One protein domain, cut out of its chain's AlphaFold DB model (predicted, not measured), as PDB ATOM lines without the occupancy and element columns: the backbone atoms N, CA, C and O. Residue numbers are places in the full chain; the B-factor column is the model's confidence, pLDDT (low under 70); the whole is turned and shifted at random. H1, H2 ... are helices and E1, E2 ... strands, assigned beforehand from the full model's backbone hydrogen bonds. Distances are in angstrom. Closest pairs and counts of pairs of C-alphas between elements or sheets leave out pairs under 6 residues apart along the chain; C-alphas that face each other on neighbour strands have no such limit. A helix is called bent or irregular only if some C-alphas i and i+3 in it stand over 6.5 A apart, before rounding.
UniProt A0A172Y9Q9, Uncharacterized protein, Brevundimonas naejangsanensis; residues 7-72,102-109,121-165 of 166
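Overview. This is residues 7 to 72, 102 to 109 and 121 to 165 of the 166 residues of an uncharacterized protein of Brevundimonas naejangsanensis (UniProt A0A172Y9Q9). A twisted wall of six antiparallel strands has a helix on each face, in three layers: the long H1 crosses one face, with residues 59 to 72 packing on the strands, and H2 packs mainly over E5 and E6 on the other. The far end of H1, beyond a kink of 79 degrees near residue 53, sticks out with residues 46 to 51. The 119 printed residues hold two named helices and six named strands, running E1 E2 E3 H1 E4 E5 E6 H2; the sheet order is E1 E2 E3 E6 E5 E4 and the class is mixed, helices and strands. The whole is compact, with a radius of gyration of the C-alphas of 15.0 A, yet elongated, spanning 46 by 30 by 25 A.

Arrangement. E1, residues 10 to 18, E2, residues 21 to 26, and E3, residues 33 to 39, form a meander, each strand the antiparallel neighbour of the one before. E1 and E2 are a hairpin, with N 16 and O 23 at 2.9 A; E2 and E3 are another, with N 24 and O 35 at 2.8 A. E6, residues 132 to 138, is the antiparallel neighbour of E3, with N 36 and O 135 at 2.8 A. E5, residues 121 to 128, forms a hairpin with E6, with N 126 and O 134 at 2.9 A. E4, residues 107 to 109, is an edge strand like E1, and N 109 and O 125 are 2.8 A apart. H1, residues 46 to 72, is on the sheet at a height of 9.0 A and runs across the strands, at 65 degrees to E6 on the local plane; its closest C-alphas to E6 are Tyr 63 and Ala 133, 5.3 A. H2, residues 146 to 159, is on the opposite face at a height of 8.8 A, slantwise to the strands at 41 degrees to E5 on the local plane; the closest C-alphas of these two are Val 121 and Ala 149, 6.1 A. Of the O i to N i+4 pairs, 18 of 23 in H1 and 8 of 10 in H2 are within hydrogen-bond range.

Along the chain. E1 begins at C-alpha 10 (6.357, 1.585, 26.869) and is 23.1 A long; E2 is 16.8 A, E3 19.9 A, E4 6.5 A, E5 21.5 A and E6 19.8 A. H1 is 35.6 A long, ending at C-alpha 72 (9.661, 27.421, 42.239), and is irregular, with C-alphas 47 and 50 9.0 A apart. H2 is 20.0 A long, ending at C-alpha 159 (16.081, 3.941, 34.547), and is only just irregular, with C-alphas 152 and 155 7.0 A apart.

Size, cuts and confidence. The two C-alphas farthest apart are those of Gly 49 and Asp 147, 47.8 A. Residues 73 to 101 are not printed, with 17.6 A between C-alphas 72 and 102; residues 110 to 120 are not printed, with 10.8 A between C-alphas 109 and 121. Of the links that are printed whole, none is long. The mean pLDDT of the printed part is 92.9, and residues 103 and 141 are under 70.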
ATOM      1  N   ILE A   7      10.492   1.106  29.159       96.38
ATOM      2  CA  ILE A   7      10.326   1.630  30.519       96.38
ATOM      3  C   ILE A   7       8.829   1.734  30.801       96.38
ATOM      4  O   ILE A   7       8.075   2.172  29.941       96.38
ATOM      5  N   ALA A   8       8.388   1.295  31.986       94.62
ATOM      6  CA  ALA A   8       6.968   1.279  32.368       94.62
ATOM      7  C   ALA A   8       6.053   0.613  31.311       94.62
ATOM      8  O   ALA A   8       4.937   1.060  31.063       94.62
ATOM      9  N   GLY A   9       6.550  -0.437  30.647       94.44
ATOM     10  CA  GLY A   9       5.829  -1.139  29.580       94.44
ATOM     11  C   GLY A   9       5.745  -0.394  28.241       94.44
ATOM     12  O   GLY A   9       5.175  -0.938  27.301       94.44
ATOM     13  N   LYS A  10       6.322   0.810  28.116       96.25
ATOM     14  CA  LYS A  10       6.357   1.585  26.869       96.25
ATOM     15  C   LYS A  10       7.687   1.379  26.132       96.25
ATOM     16  O   LYS A  10       8.737   1.526  26.768       96.25
ATOM     17  N   PRO A  11       7.680   1.034  24.832       97.44
ATOM     18  CA  PRO A  11       8.904   0.878  24.049       97.44
ATOM     19  C   PRO A  11       9.542   2.236  23.742       97.44
ATOM     20  O   PRO A  11       8.837   3.235  23.653       97.44
ATOM     21  N   LEU A  12      10.859   2.276  23.556       97.81
ATOM     22  CA  LEU A  12      11.555   3.439  23.005       97.81
ATOM     23  C   LEU A  12      11.155   3.611  21.533       97.81
ATOM     24  O   LEU A  12      11.405   2.718  20.725       97.81
ATOM     25  N   THR A  13      10.547   4.743  21.195       97.56
ATOM     26  CA  THR A  13      10.037   5.028  19.845       97.56
ATOM     27  C   THR A  13      10.881   6.063  19.115       97.56
ATOM     28  O   THR A  13      11.012   5.995  17.896       97.56
ATOM     29  N   GLU A  14      11.518   6.980  19.847       97.06
ATOM     30  CA  GLU A  14      12.298   8.062  19.252       97.06
ATOM     31  C   GLU A  14      13.503   8.450  20.113       97.06
ATOM     32  O   GLU A  14      13.439   8.469  21.347       97.06
ATOM     33  N   VAL A  15      14.604   8.793  19.441       97.50
ATOM     34  CA  VAL A  15      15.784   9.419  20.043       97.50
ATOM     35  C   VAL A  15      16.160  10.636  19.206       97.50
ATOM     36  O   VAL A  15      16.567  10.500  18.055       97.50
ATOM     37  N   GLU A  16      16.059  11.818  19.802       96.88
ATOM     38  CA  GLU A  16      16.462  13.081  19.191       96.88
ATOM     39  C   GLU A  16      17.755  13.573  19.849       96.88
ATOM     40  O   GLU A  16      17.795  13.836  21.052       96.88
ATOM     41  N   CYS A  17      18.816  13.735  19.061       94.44
ATOM     42  CA  CYS A  17      20.074  14.321  19.519       94.44
ATOM     43  C   CYS A  17      20.246  15.707  18.895       94.44
ATOM     44  O   CYS A  17      20.267  15.847  17.674       94.44
ATOM     45  N   GLN A  18      20.403  16.723  19.736       91.19
ATOM     46  CA  GLN A  18      20.716  18.095  19.345       91.19
ATOM     47  C   GLN A  18      22.084  18.499  19.908       91.19
ATOM     48  O   GLN A  18      22.680  17.782  20.710       91.19
ATOM     49  N   ALA A  19      22.583  19.673  19.509       90.31
ATOM     50  CA  ALA A  19      23.930  20.136  19.855       90.31
ATOM     51  C   ALA A  19      24.231  20.133  21.368       90.31
ATOM     52  O   ALA A  19      25.356  19.857  21.770       90.31
ATOM     53  N   PHE A  20      23.230  20.421  22.203       93.12
ATOM     54  CA  PHE A  20      23.376  20.497  23.659       93.12
ATOM     55  C   PHE A  20      22.311  19.696  24.417       93.12
ATOM     56  O   PHE A  20      22.184  19.842  25.631       93.12
ATOM     57  N   SER A  21      21.508  18.881  23.733       95.06
ATOM     58  CA  SER A  21      20.437  18.127  24.381       95.06
ATOM     59  C   SER A  21      20.203  16.771  23.731       95.06
ATOM     60  O   SER A  21      20.466  16.563  22.548       95.06
ATOM     61  N   VAL A  22      19.696  15.836  24.526       95.94
ATOM     62  CA  VAL A  22      19.186  14.553  24.045       95.94
ATOM     63  C   VAL A  22      17.779  14.379  24.583       95.94
ATOM     64  O   VAL A  22      17.551  14.533  25.786       95.94
ATOM     65  N   ALA A  23      16.852  14.021  23.706       97.50
ATOM     66  CA  ALA A  23      15.511  13.611  24.065       97.50
ATOM     67  C   ALA A  23      15.266  12.149  23.672       97.50
ATOM     68  O   ALA A  23      15.725  11.680  22.634       97.50
ATOM     69  N   MET A  24      14.557  11.416  24.526       98.06
ATOM     70  CA  MET A  24      14.107  10.050  24.267       98.06
ATOM     71  C   MET A  24      12.614   9.957  24.558       98.06
ATOM     72  O   MET A  24      12.189  10.306  25.661       98.06
ATOM     73  N   THR A  25      11.848   9.460  23.594       98.12
ATOM     74  CA  THR A  25      10.397   9.280  23.707       98.12
ATOM     75  C   THR A  25      10.075   7.797  23.840       98.12
ATOM     76  O   THR A  25      10.550   6.978  23.055       98.12
ATOM     77  N   TYR A  26       9.280   7.442  24.848       98.00
ATOM     78  CA  TYR A  26       8.790   6.087  25.078       98.00
ATOM     79  C   TYR A  26       7.278   6.036  24.858       98.00
ATOM     80  O   TYR A  26       6.534   6.771  25.506       98.00
ATOM     81  N   GLY A  27       6.819   5.121  24.010       96.50
ATOM     82  CA  GLY A  27       5.416   4.970  23.629       96.50
ATOM     83  C   GLY A  27       4.998   5.853  22.453       96.50
ATOM     84  O   GLY A  27       5.805   6.571  21.864       96.50
ATOM     85  N   GLU A  28       3.717   5.760  22.112       93.38
ATOM     86  CA  GLU A  28       3.102   6.455  20.978       93.38
ATOM     87  C   GLU A  28       2.503   7.809  21.403       93.38
ATOM     88  O   GLU A  28       2.168   7.977  22.583       93.38
ATOM     89  N   PRO A  29       2.318   8.761  20.468       90.06
ATOM     90  CA  PRO A  29       1.635  10.029  20.738       90.06
ATOM     91  C   PRO A  29       0.269   9.838  21.417       90.06
ATOM     92  O   PRO A  29      -0.478   8.922  21.074       90.06
ATOM     93  N   GLY A  30      -0.061  10.696  22.385       87.69
ATOM     94  CA  GLY A  30      -1.266  10.583  23.222       87.69
ATOM     95  C   GLY A  30      -1.115   9.634  24.416       87.69
ATOM     96  O   GLY A  30      -1.979   9.590  25.285       87.69
ATOM     97  N   ALA A  31      -0.026   8.864  24.478       92.00
ATOM     98  CA  ALA A  31       0.284   7.964  25.586       92.00
ATOM     99  C   ALA A  31       1.804   7.840  25.789       92.00
ATOM    100  O   ALA A  31       2.309   6.749  26.097       92.00
ATOM    101  N   SER A  32       2.541   8.927  25.568       95.81
ATOM    102  CA  SER A  32       4.002   8.940  25.509       95.81
ATOM    103  C   SER A  32       4.650   9.398  26.820       95.81
ATOM    104  O   SER A  32       4.026  10.010  27.684       95.81
ATOM    105  N   ALA A  33       5.935   9.102  26.985       97.38
ATOM    106  CA  ALA A  33       6.782   9.728  27.990       97.38
ATOM    107  C   ALA A  33       8.058  10.247  27.328       97.38
ATOM    108  O   ALA A  33       8.804   9.473  26.729       97.38
ATOM    109  N   LYS A  34       8.327  11.548  27.450       97.81
ATOM    110  CA  LYS A  34       9.506  12.203  26.875       97.81
ATOM    111  C   LYS A  34      10.491  12.568  27.973       97.81
ATOM    112  O   LYS A  34      10.185  13.374  28.847       97.81
ATOM    113  N   ILE A  35      11.691  12.004  27.903       97.69
ATOM    114  CA  ILE A  35      12.830  12.348  28.757       97.69
ATOM    115  C   ILE A  35      13.719  13.299  27.969       97.69
ATOM    116  O   ILE A  35      14.194  12.924  26.904       97.69
ATOM    117  N   THR A  36      13.998  14.485  28.498       97.50
ATOM    118  CA  THR A  36      14.923  15.454  27.899       97.50
ATOM    119  C   THR A  36      16.058  15.754  28.865       97.50
ATOM    120  O   THR A  36      15.828  16.062  30.031       97.50
ATOM    121  N   LEU A  37      17.294  15.687  28.377       96.50
ATOM    122  CA  LEU A  37      18.490  16.084  29.107       96.50
ATOM    123  C   LEU A  37      19.210  17.179  28.325       96.50
ATOM    124  O   LEU A  37      19.630  16.957  27.194       96.50
ATOM    125  N   ILE A  38      19.362  18.343  28.941       96.50
ATOM    126  CA  ILE A  38      20.111  19.489  28.425       96.50
ATOM    127  C   ILE A  38      21.456  19.526  29.142       96.50
ATOM    128  O   ILE A  38      21.489  19.474  30.367       96.50
ATOM    129  N   ASP A  39      22.551  19.651  28.404       95.69
ATOM    130  CA  ASP A  39      23.884  19.919  28.935       95.69
ATOM    131  C   ASP A  39      24.201  21.407  28.761       95.69
ATOM    132  O   ASP A  39      24.432  21.874  27.648       95.69
ATOM    133  N   ALA A  40      24.226  22.163  29.860       94.56
ATOM    134  CA  ALA A  40      24.491  23.603  29.852       94.56
ATOM    135  C   ALA A  40      25.947  23.968  29.516       94.56
ATOM    136  O   ALA A  40      26.250  25.142  29.318       94.56
ATOM    137  N   GLN A  41      26.840  22.975  29.476       93.56
ATOM    138  CA  GLN A  41      28.263  23.136  29.176       93.56
ATOM    139  C   GLN A  41      28.702  22.289  27.972       93.56
ATOM    140  O   GLN A  41      29.900  22.121  27.745       93.56
ATOM    141  N   ALA A  42      27.754  21.752  27.195       92.88
ATOM    142  CA  ALA A  42      28.057  21.126  25.917       92.88
ATOM    143  C   ALA A  42      28.863  22.094  25.035       92.88
ATOM    144  O   ALA A  42      28.527  23.284  24.979       92.88
ATOM    145  N   PRO A  43      29.919  21.605  24.362       91.62
ATOM    146  CA  PRO A  43      30.713  22.431  23.473       91.62
ATOM    147  C   PRO A  43      29.853  22.929  22.311       91.62
ATOM    148  O   PRO A  43      29.069  22.177  21.730       91.62
ATOM    149  N   ILE A  44      30.021  24.201  21.954       90.31
ATOM    150  CA  ILE A  44      29.396  24.754  20.754       90.31
ATOM    151  C   ILE A  44      30.134  24.192  19.529       90.31
ATOM    152  O   ILE A  44      31.364  24.259  19.509       90.31
ATOM    153  N   PRO A  45      29.424  23.652  18.520       87.69
ATOM    154  CA  PRO A  45      30.052  23.148  17.304       87.69
ATOM    155  C   PRO A  45      30.926  24.210  16.624       87.69
ATOM    156  O   PRO A  45      30.514  25.364  16.486       87.69
ATOM    157  N   GLU A  46      32.132  23.832  16.196       85.75
ATOM    158  CA  GLU A  46      33.096  24.758  15.576       85.75
ATOM    159  C   GLU A  46      32.574  25.357  14.258       85.75
ATOM    160  O   GLU A  46      32.896  26.491  13.903       85.75
ATOM    161  N   ASP A  47      31.711  24.622  13.558       87.56
ATOM    162  CA  ASP A  47      31.057  25.011  12.309       87.56
ATOM    163  C   ASP A  47      29.813  25.896  12.511       87.56
ATOM    164  O   ASP A  47      29.229  26.373  11.536       87.56
ATOM    165  N   ALA A  48      29.427  26.193  13.759       85.69
ATOM    166  CA  ALA A  48      28.269  27.036  14.054       85.69
ATOM    167  C   ALA A  48      28.419  28.480  13.542       85.69
ATOM    168  O   ALA A  48      27.417  29.174  13.344       85.69
ATOM    169  N   GLY A  49      29.653  28.957  13.339       90.06
ATOM    170  CA  GLY A  49      29.942  30.278  12.779       90.06
ATOM    171  C   GLY A  49      29.158  31.402  13.467       90.06
ATOM    172  O   GLY A  49      29.217  31.575  14.684       90.06
ATOM    173  N   ALA A  50      28.376  32.157  12.691       89.12
ATOM    174  CA  ALA A  50      27.563  33.268  13.197       89.12
ATOM    175  C   ALA A  50      26.459  32.847  14.193       89.12
ATOM    176  O   ALA A  50      25.959  33.688  14.940       89.12
ATOM    177  N   LEU A  51      26.080  31.564  14.233       90.62
ATOM    178  CA  LEU A  51      25.047  31.037  15.132       90.62
ATOM    179  C   LEU A  51      25.592  30.627  16.506       90.62
ATOM    180  O   LEU A  51      24.795  30.359  17.405       90.62
ATOM    181  N   ALA A  52      26.912  30.614  16.710       91.19
ATOM    182  CA  ALA A  52      27.529  30.157  17.957       91.19
ATOM    183  C   ALA A  52      26.968  30.873  19.202       91.19
ATOM    184  O   ALA A  52      26.611  30.234  20.193       91.19
ATOM    185  N   GLY A  53      26.809  32.200  19.130       91.50
ATOM    186  CA  GLY A  53      26.232  32.989  20.222       91.50
ATOM    187  C   GLY A  53      24.754  32.675  20.484       91.50
ATOM    188  O   GLY A  53      24.322  32.648  21.637       91.50
ATOM    189  N   LEU A  54      23.981  32.391  19.430       91.88
ATOM    190  CA  LEU A  54      22.575  32.004  19.561       91.88
ATOM    191  C   LEU A  54      22.441  30.627  20.220       91.88
ATOM    192  O   LEU A  54      21.618  30.469  21.117       91.88
ATOM    193  N   LEU A  55      23.274  29.663  19.818       91.56
ATOM    194  CA  LEU A  55      23.301  28.321  20.405       91.56
ATOM    195  C   LEU A  55      23.663  28.367  21.890       91.56
ATOM    196  O   LEU A  55      22.945  27.793  22.706       91.56
ATOM    197  N   SER A  56      24.709  29.116  22.253       92.62
ATOM    198  CA  SER A  56      25.110  29.287  23.654       92.62
ATOM    199  C   SER A  56      23.992  29.912  24.501       92.62
ATOM    200  O   SER A  56      23.691  29.440  25.599       92.62
ATOM    201  N   LYS A  57      23.296  30.926  23.971       93.94
ATOM    202  CA  LYS A  57      22.158  31.540  24.667       93.94
ATOM    203  C   LYS A  57      20.966  30.589  24.797       93.94
ATOM    204  O   LYS A  57      20.320  30.570  25.845       93.94
ATOM    205  N   ALA A  58      20.655  29.818  23.754       92.94
ATOM    206  CA  ALA A  58      19.568  28.840  23.775       92.94
ATOM    207  C   ALA A  58      19.824  27.750  24.827       92.94
ATOM    208  O   ALA A  58      18.947  27.461  25.640       92.94
ATOM    209  N   GLN A  59      21.050  27.229  24.867       94.31
ATOM    210  CA  GLN A  59      21.526  26.273  25.863       94.31
ATOM    211  C   GLN A  59      21.361  26.803  27.297       94.31
ATOM    212  O   GLN A  59      20.740  26.141  28.131       94.31
ATOM    213  N   GLN A  60      21.848  28.018  27.579       95.31
ATOM    214  CA  GLN A  60      21.702  28.647  28.899       95.31
ATOM    215  C   GLN A  60      20.234  28.876  29.268       95.31
ATOM    216  O   GLN A  60      19.817  28.541  30.373       95.31
ATOM    217  N   THR A  61      19.427  29.383  28.333       96.12
ATOM    218  CA  THR A  61      17.997  29.644  28.564       96.12
ATOM    219  C   THR A  61      17.242  28.358  28.899       96.12
ATOM    220  O   THR A  61      16.416  28.343  29.814       96.12
ATOM    221  N   ALA A  62      17.533  27.268  28.184       94.81
ATOM    222  CA  ALA A  62      16.905  25.973  28.414       94.81
ATOM    223  C   ALA A  62      17.267  25.417  29.802       94.81
ATOM    224  O   ALA A  62      16.384  24.992  30.548       94.81
ATOM    225  N   TYR A  63      18.545  25.501  30.187       96.88
ATOM    226  CA  TYR A  63      19.003  25.113  31.523       96.88
ATOM    227  C   TYR A  63      18.373  25.968  32.634       96.88
ATOM    228  O   TYR A  63      17.822  25.435  33.600       96.88
ATOM    229  N   GLU A  64      18.408  27.296  32.494       97.06
ATOM    230  CA  GLU A  64      17.850  28.221  33.483       97.06
ATOM    231  C   GLU A  64      16.347  28.036  33.676       97.06
ATOM    232  O   GLU A  64      15.864  28.149  34.800       97.06
ATOM    233  N   SER A  65      15.607  27.731  32.609       96.94
ATOM    234  CA  SER A  65      14.162  27.501  32.690       96.94
ATOM    235  C   SER A  65      13.837  26.313  33.598       96.94
ATOM    236  O   SER A  65      13.003  26.438  34.495       96.94
ATOM    237  N   VAL A  66      14.551  25.192  33.441       97.12
ATOM    238  CA  VAL A  66      14.389  24.021  34.321       97.12
ATOM    239  C   VAL A  66      14.847  24.345  35.741       97.12
ATOM    240  O   VAL A  66      14.142  24.033  36.696       97.12
ATOM    241  N   SER A  67      15.984  25.028  35.898       96.19
ATOM    242  CA  SER A  67      16.507  25.421  37.212       96.19
ATOM    243  C   SER A  67      15.521  26.289  38.002       96.19
ATOM    244  O   SER A  67      15.215  26.001  39.161       96.19
ATOM    245  N   ARG A  68      14.935  27.303  37.355       96.94
ATOM    246  CA  ARG A  68      13.891  28.145  37.956       96.94
ATOM    247  C   ARG A  68      12.639  27.337  38.280       96.94
ATOM    248  O   ARG A  68      12.097  27.508  39.367       96.94
ATOM    249  N   GLY A  69      12.226  26.427  37.396       96.56
ATOM    250  CA  GLY A  69      11.125  25.498  37.658       96.56
ATOM    251  C   GLY A  69      11.356  24.668  38.923       96.56
ATOM    252  O   GLY A  69      10.487  24.614  39.790       96.56
ATOM    253  N   VAL A  70      12.560  24.109  39.092       96.69
ATOM    254  CA  VAL A  70      12.935  23.353  40.297       96.69
ATOM    255  C   VAL A  70      12.832  24.214  41.558       96.69
ATOM    256  O   VAL A  70      12.242  23.783  42.551       96.69
ATOM    257  N   ILE A  71      13.376  25.433  41.520       96.44
ATOM    258  CA  ILE A  71      13.335  26.378  42.646       96.44
ATOM    259  C   ILE A  71      11.888  26.723  43.014       96.44
ATOM    260  O   ILE A  71      11.522  26.666  44.186       96.44
ATOM    261  N   MET A  72      11.056  27.043  42.021       96.50
ATOM    262  CA  MET A  72       9.661  27.421  42.239       96.50
ATOM    263  C   MET A  72       8.849  26.278  42.849       96.50
ATOM    264  O   MET A  72       8.167  26.485  43.850       96.50
ATOM    265  N   GLY A 102      17.265  12.336  44.107       73.81
ATOM    266  CA  GLY A 102      17.955  11.881  42.912       73.81
ATOM    267  C   GLY A 102      19.126  10.957  43.231       73.81
ATOM    268  O   GLY A 102      19.754  11.075  44.282       73.81
ATOM    269  N   PRO A 103      19.480  10.054  42.303       69.25
ATOM    270  CA  PRO A 103      20.571   9.096  42.491       69.25
ATOM    271  C   PRO A 103      21.957   9.749  42.649       69.25
ATOM    272  O   PRO A 103      22.866   9.104  43.162       69.25
ATOM    273  N   THR A 104      22.117  11.007  42.228       75.56
ATOM    274  CA  THR A 104      23.341  11.814  42.376       75.56
ATOM    275  C   THR A 104      23.297  12.772  43.579       75.56
ATOM    276  O   THR A 104      24.261  13.493  43.822       75.56
ATOM    277  N   GLY A 105      22.218  12.747  44.372       82.00
ATOM    278  CA  GLY A 105      22.017  13.585  45.561       82.00
ATOM    279  C   GLY A 105      21.227  14.870  45.302       82.00
ATOM    280  O   GLY A 105      20.655  15.432  46.235       82.00
ATOM    281  N   GLU A 106      21.130  15.333  44.054       89.12
ATOM    282  CA  GLU A 106      20.259  16.453  43.706       89.12
ATOM    283  C   GLU A 106      18.793  16.006  43.623       89.12
ATOM    284  O   GLU A 106      18.495  14.926  43.113       89.12
ATOM    285  N   PRO A 107      17.842  16.827  44.087       91.94
ATOM    286  CA  PRO A 107      16.439  16.450  44.068       91.94
ATOM    287  C   PRO A 107      15.834  16.545  42.667       91.94
ATOM    288  O   PRO A 107      16.155  17.437  41.875       91.94
ATOM    289  N   ALA A 108      14.880  15.661  42.406       95.56
ATOM    290  CA  ALA A 108      13.907  15.808  41.337       95.56
ATOM    291  C   ALA A 108      12.578  16.291  41.918       95.56
ATOM    292  O   ALA A 108      12.209  15.935  43.036       95.56
ATOM    293  N   VAL A 109      11.857  17.123  41.177       97.69
ATOM    294  CA  VAL A 109      10.595  17.707  41.634       97.69
ATOM    295  C   VAL A 109       9.511  17.538  40.594       97.69
ATOM    296  O   VAL A 109       9.807  17.505  39.405       97.69
ATOM    297  N   VAL A 121      -0.835  16.812  37.490       96.56
ATOM    298  CA  VAL A 121       0.590  16.542  37.625       96.56
ATOM    299  C   VAL A 121       1.345  17.147  36.443       96.56
ATOM    300  O   VAL A 121       1.028  16.886  35.286       96.56
ATOM    301  N   GLY A 122       2.366  17.952  36.735       95.44
ATOM    302  CA  GLY A 122       3.264  18.507  35.723       95.44
ATOM    303  C   GLY A 122       4.427  17.578  35.369       95.44
ATOM    304  O   GLY A 122       4.448  16.397  35.714       95.44
ATOM    305  N   ALA A 123       5.427  18.133  34.686       96.38
ATOM    306  CA  ALA A 123       6.661  17.422  34.357       96.38
ATOM    307  C   ALA A 123       7.557  17.231  35.593       96.38
ATOM    308  O   ALA A 123       7.646  18.108  36.458       96.38
ATOM    309  N   LEU A 124       8.287  16.114  35.633       97.19
ATOM    310  CA  LEU A 124       9.424  15.959  36.534       97.19
ATOM    311  C   LEU A 124      10.571  16.844  36.048       97.19
ATOM    312  O   LEU A 124      10.898  16.839  34.864       97.19
ATOM    313  N   MET A 125      11.212  17.566  36.962       97.62
ATOM    314  CA  MET A 125      12.356  18.435  36.689       97.62
ATOM    315  C   MET A 125      13.485  18.179  37.681       97.62
ATOM    316  O   MET A 125      13.243  17.960  38.865       97.62
ATOM    317  N   SER A 126      14.732  18.248  37.223       96.12
ATOM    318  CA  SER A 126      15.903  18.205  38.099       96.12
ATOM    319  C   SER A 126      17.081  18.957  37.484       96.12
ATOM    320  O   SER A 126      17.228  19.016  36.263       96.12
ATOM    321  N   VAL A 127      17.931  19.518  38.342       95.19
ATOM    322  CA  VAL A 127      19.234  20.065  37.961       95.19
ATOM    323  C   VAL A 127      20.295  19.146  38.536       95.19
ATOM    324  O   VAL A 127      20.386  18.989  39.749       95.19
ATOM    325  N   LEU A 128      21.095  18.548  37.664       93.12
ATOM    326  CA  LEU A 128      22.069  17.523  38.014       93.12
ATOM    327  C   LEU A 128      23.475  18.090  37.867       93.12
ATOM    328  O   LEU A 128      23.815  18.671  36.829       93.12
ATOM    329  N   LYS A 129      24.307  17.911  38.894       90.62
ATOM    330  CA  LYS A 129      25.723  18.298  38.923       90.62
ATOM    331  C   LYS A 129      25.991  19.770  38.587       90.62
ATOM    332  O   LYS A 129      27.066  20.110  38.107       90.62
ATOM    333  N   GLY A 130      24.992  20.642  38.757       89.50
ATOM    334  CA  GLY A 130      25.061  22.050  38.342       89.50
ATOM    335  C   GLY A 130      25.336  22.266  36.845       89.50
ATOM    336  O   GLY A 130      25.766  23.352  36.459       89.50
ATOM    337  N   ARG A 131      25.132  21.237  36.012       93.50
ATOM    338  CA  ARG A 131      25.475  21.238  34.582       93.50
ATOM    339  C   ARG A 131      24.325  20.777  33.705       93.50
ATOM    340  O   ARG A 131      24.121  21.343  32.636       93.50
ATOM    341  N   TYR A 132      23.583  19.761  34.136       95.12
ATOM    342  CA  TYR A 132      22.517  19.194  33.323       95.12
ATOM    343  C   TYR A 132      21.152  19.606  33.843       95.12
ATOM    344  O   TYR A 132      20.899  19.571  35.045       95.12
ATOM    345  N   ALA A 133      20.257  19.948  32.928       96.19
ATOM    346  CA  ALA A 133      18.843  20.118  33.212       96.19
ATOM    347  C   ALA A 133      18.087  18.903  32.670       96.19
ATOM    348  O   ALA A 133      18.128  18.615  31.475       96.19
ATOM    349  N   LEU A 134      17.424  18.176  33.564       96.62
ATOM    350  CA  LEU A 134      16.583  17.030  33.247       96.62
ATOM    351  C   LEU A 134      15.117  17.452  33.315       96.62
ATOM    352  O   LEU A 134      14.688  18.023  34.319       96.62
ATOM    353  N   SER A 135      14.344  17.092  32.296       97.44
ATOM    354  CA  SER A 135      12.888  17.064  32.370       97.44
ATOM    355  C   SER A 135      12.340  15.719  31.900       97.44
ATOM    356  O   SER A 135      12.886  15.085  30.998       97.44
ATOM    357  N   ILE A 136      11.260  15.261  32.527       97.44
ATOM    358  CA  ILE A 136      10.477  14.118  32.062       97.44
ATOM    359  C   ILE A 136       9.028  14.580  32.007       97.44
ATOM    360  O   ILE A 136       8.494  15.026  33.018       97.44
ATOM    361  N   GLY A 137       8.406  14.500  30.837       97.06
ATOM    362  CA  GLY A 137       6.973  14.720  30.661       97.06
ATOM    363  C   GLY A 137       6.287  13.399  30.350       97.06
ATOM    364  O   GLY A 137       6.818  12.612  29.569       97.06
ATOM    365  N   ILE A 138       5.130  13.154  30.958       96.56
ATOM    366  CA  ILE A 138       4.261  12.025  30.624       96.56
ATOM    367  C   ILE A 138       2.972  12.591  30.039       96.56
ATOM    368  O   ILE A 138       2.282  13.380  30.676       96.56
ATOM    369  N   GLU A 139       2.668  12.182  28.817       91.62
ATOM    370  CA  GLU A 139       1.400  12.419  28.152       91.62
ATOM    371  C   GLU A 139       0.463  11.274  28.543       91.62
ATOM    372  O   GLU A 139       0.484  10.187  27.963       91.62
ATOM    373  N   GLN A 140      -0.277  11.484  29.625       80.00
ATOM    374  CA  GLN A 140      -1.284  10.559  30.118       80.00
ATOM    375  C   GLN A 140      -2.405  11.371  30.754       80.00
ATOM    376  O   GLN A 140      -2.155  12.171  31.660       80.00
ATOM    377  N   ASP A 141      -3.629  11.132  30.292       68.56
ATOM    378  CA  ASP A 141      -4.815  11.728  30.890       68.56
ATOM    379  C   ASP A 141      -4.976  11.244  32.346       68.56
ATOM    380  O   ASP A 141      -4.619  10.118  32.700       68.56
ATOM    381  N   ASP A 142      -5.491  12.127  33.202       81.69
ATOM    382  CA  ASP A 142      -5.915  11.840  34.581       81.69
ATOM    383  C   ASP A 142      -4.820  11.568  35.635       81.69
ATOM    384  O   ASP A 142      -5.121  11.089  36.734       81.69
ATOM    385  N   LEU A 143      -3.551  11.920  35.389       92.88
ATOM    386  CA  LEU A 143      -2.559  11.949  36.473       92.88
ATOM    387  C   LEU A 143      -2.880  13.086  37.455       92.88
ATOM    388  O   LEU A 143      -2.664  14.264  37.161       92.88
ATOM    389  N   SER A 144      -3.363  12.712  38.641       95.88
ATOM    390  CA  SER A 144      -3.726  13.646  39.707       95.88
ATOM    391  C   SER A 144      -3.127  13.244  41.052       95.88
ATOM    392  O   SER A 144      -3.229  12.095  41.494       95.88
ATOM    393  N   GLY A 145      -2.518  14.218  41.720       97.12
ATOM    394  CA  GLY A 145      -1.931  14.056  43.040       97.12
ATOM    395  C   GLY A 145      -0.509  13.485  43.056       97.12
ATOM    396  O   GLY A 145       0.010  12.904  42.100       97.12
ATOM    397  N   ALA A 146       0.133  13.661  44.204       97.38
ATOM    398  CA  ALA A 146       1.517  13.337  44.490       97.38
ATOM    399  C   ALA A 146       1.809  11.836  44.389       97.38
ATOM    400  O   ALA A 146       2.870  11.452  43.901       97.38
ATOM    401  N   ASP A 147       0.890  10.980  44.831       96.44
ATOM    402  CA  ASP A 147       1.098   9.532  44.798       96.44
ATOM    403  C   ASP A 147       1.046   8.979  43.372       96.44
ATOM    404  O   ASP A 147       1.929   8.211  42.979       96.44
ATOM    405  N   ALA A 148       0.086   9.442  42.562       96.19
ATOM    406  CA  ALA A 148       0.023   9.103  41.142       96.19
ATOM    407  C   ALA A 148       1.255   9.631  40.393       96.19
ATOM    408  O   ALA A 148       1.864   8.892  39.618       96.19
ATOM    409  N   ALA A 149       1.679  10.866  40.685       96.56
ATOM    410  CA  ALA A 149       2.903  11.440  40.136       96.56
ATOM    411  C   ALA A 149       4.126  10.560  40.439       96.56
ATOM    412  O   ALA A 149       4.855  10.169  39.526       96.56
ATOM    413  N   ARG A 150       4.340  10.183  41.706       95.75
ATOM    414  CA  ARG A 150       5.458   9.306  42.088       95.75
ATOM    415  C   ARG A 150       5.405   7.983  41.337       95.75
ATOM    416  O   ARG A 150       6.412   7.585  40.756       95.75
ATOM    417  N   ALA A 151       4.249   7.324  41.313       95.12
ATOM    418  CA  ALA A 151       4.103   6.027  40.663       95.12
ATOM    419  C   ALA A 151       4.393   6.096  39.153       95.12
ATOM    420  O   ALA A 151       5.060   5.212  38.616       95.12
ATOM    421  N   ALA A 152       3.941   7.161  38.484       95.62
ATOM    422  CA  ALA A 152       4.127   7.352  37.049       95.62
ATOM    423  C   ALA A 152       5.581   7.688  36.675       95.62
ATOM    424  O   ALA A 152       6.119   7.131  35.717       95.62
ATOM    425  N   TYR A 153       6.241   8.569  37.433       96.19
ATOM    426  CA  TYR A 153       7.579   9.066  37.096       96.19
ATOM    427  C   TYR A 153       8.728   8.195  37.619       96.19
ATOM    428  O   TYR A 153       9.798   8.163  36.999       96.19
ATOM    429  N   GLN A 154       8.533   7.459  38.721       93.88
ATOM    430  CA  GLN A 154       9.584   6.643  39.343       93.88
ATOM    431  C   GLN A 154      10.267   5.663  38.368       93.88
ATOM    432  O   GLN A 154      11.501   5.596  38.402       93.88
ATOM    433  N   PRO A 155       9.559   4.925  37.486       94.56
ATOM    434  CA  PRO A 155      10.208   3.992  36.564       94.56
ATOM    435  C   PRO A 155      11.187   4.679  35.604       94.56
ATOM    436  O   PRO A 155      12.296   4.186  35.400       94.56
ATOM    437  N   TYR A 156      10.810   5.839  35.059       94.69
ATOM    438  CA  TYR A 156      11.658   6.610  34.146       94.69
ATOM    439  C   TYR A 156      12.853   7.203  34.864       94.69
ATOM    440  O   TYR A 156      13.980   7.064  34.394       94.69
ATOM    441  N   PHE A 157      12.623   7.802  36.031       91.94
ATOM    442  CA  PHE A 157      13.698   8.391  36.812       91.94
ATOM    443  C   PHE A 157      14.717   7.337  37.274       91.94
ATOM    444  O   PHE A 157      15.920   7.558  37.165       91.94
ATOM    445  N   SER A 158      14.256   6.149  37.677       90.31
ATOM    446  CA  SER A 158      15.126   5.038  38.105       90.31
ATOM    447  C   SER A 158      15.926   4.420  36.954       90.31
ATOM    448  O   SER A 158      17.029   3.924  37.163       90.31
ATOM    449  N   ALA A 159      15.388   4.440  35.733       91.81
ATOM    450  CA  ALA A 159      16.081   3.941  34.547       91.81
ATOM    451  C   ALA A 159      17.217   4.873  34.081       91.81
ATOM    452  O   ALA A 159      18.054   4.484  33.256       91.81
ATOM    453  N   MET A 160      17.266   6.108  34.586       90.31
ATOM    454  CA  MET A 160      18.310   7.061  34.239       90.31
ATOM    455  C   MET A 160      19.662   6.643  34.822       90.31
ATOM    456  O   MET A 160      19.842   6.486  36.027       90.31
ATOM    457  N   ARG A 161      20.685   6.580  33.968       85.75
ATOM    458  CA  ARG A 161      22.079   6.357  34.387       85.75
ATOM    459  C   ARG A 161      22.768   7.662  34.813       85.75
ATOM    460  O   ARG A 161      23.801   8.016  34.252       85.75
ATOM    461  N   LEU A 162      22.190   8.404  35.758       81.94
ATOM    462  CA  LEU A 162      22.669   9.754  36.122       81.94
ATOM    463  C   LEU A 162      24.075   9.755  36.737       81.94
ATOM    464  O   LEU A 162      24.857  10.663  36.478       81.94
ATOM    465  N   ASN A 163      24.444   8.687  37.449       80.56
ATOM    466  CA  ASN A 163      25.790   8.523  38.010       80.56
ATOM    467  C   ASN A 163      26.889   8.421  36.940       80.56
ATOM    468  O   ASN A 163      28.055   8.641  37.247       80.56
ATOM    469  N   ALA A 164      26.530   8.081  35.697       83.75
ATOM    470  CA  ALA A 164      27.467   7.978  34.581       83.75
ATOM    471  C   ALA A 164      27.648   9.296  33.809       83.75
ATOM    472  O   ALA A 164      28.459   9.344  32.888       83.75
ATOM    473  N   LEU A 165      26.888  10.348  34.140       83.31
ATOM    474  CA  LEU A 165      27.151  11.678  33.592       83.31
ATOM    475  C   LEU A 165      28.516  12.161  34.105       83.31
ATOM    476  O   LEU A 165      28.825  11.868  35.259       83.31
TER     477      LEU A 165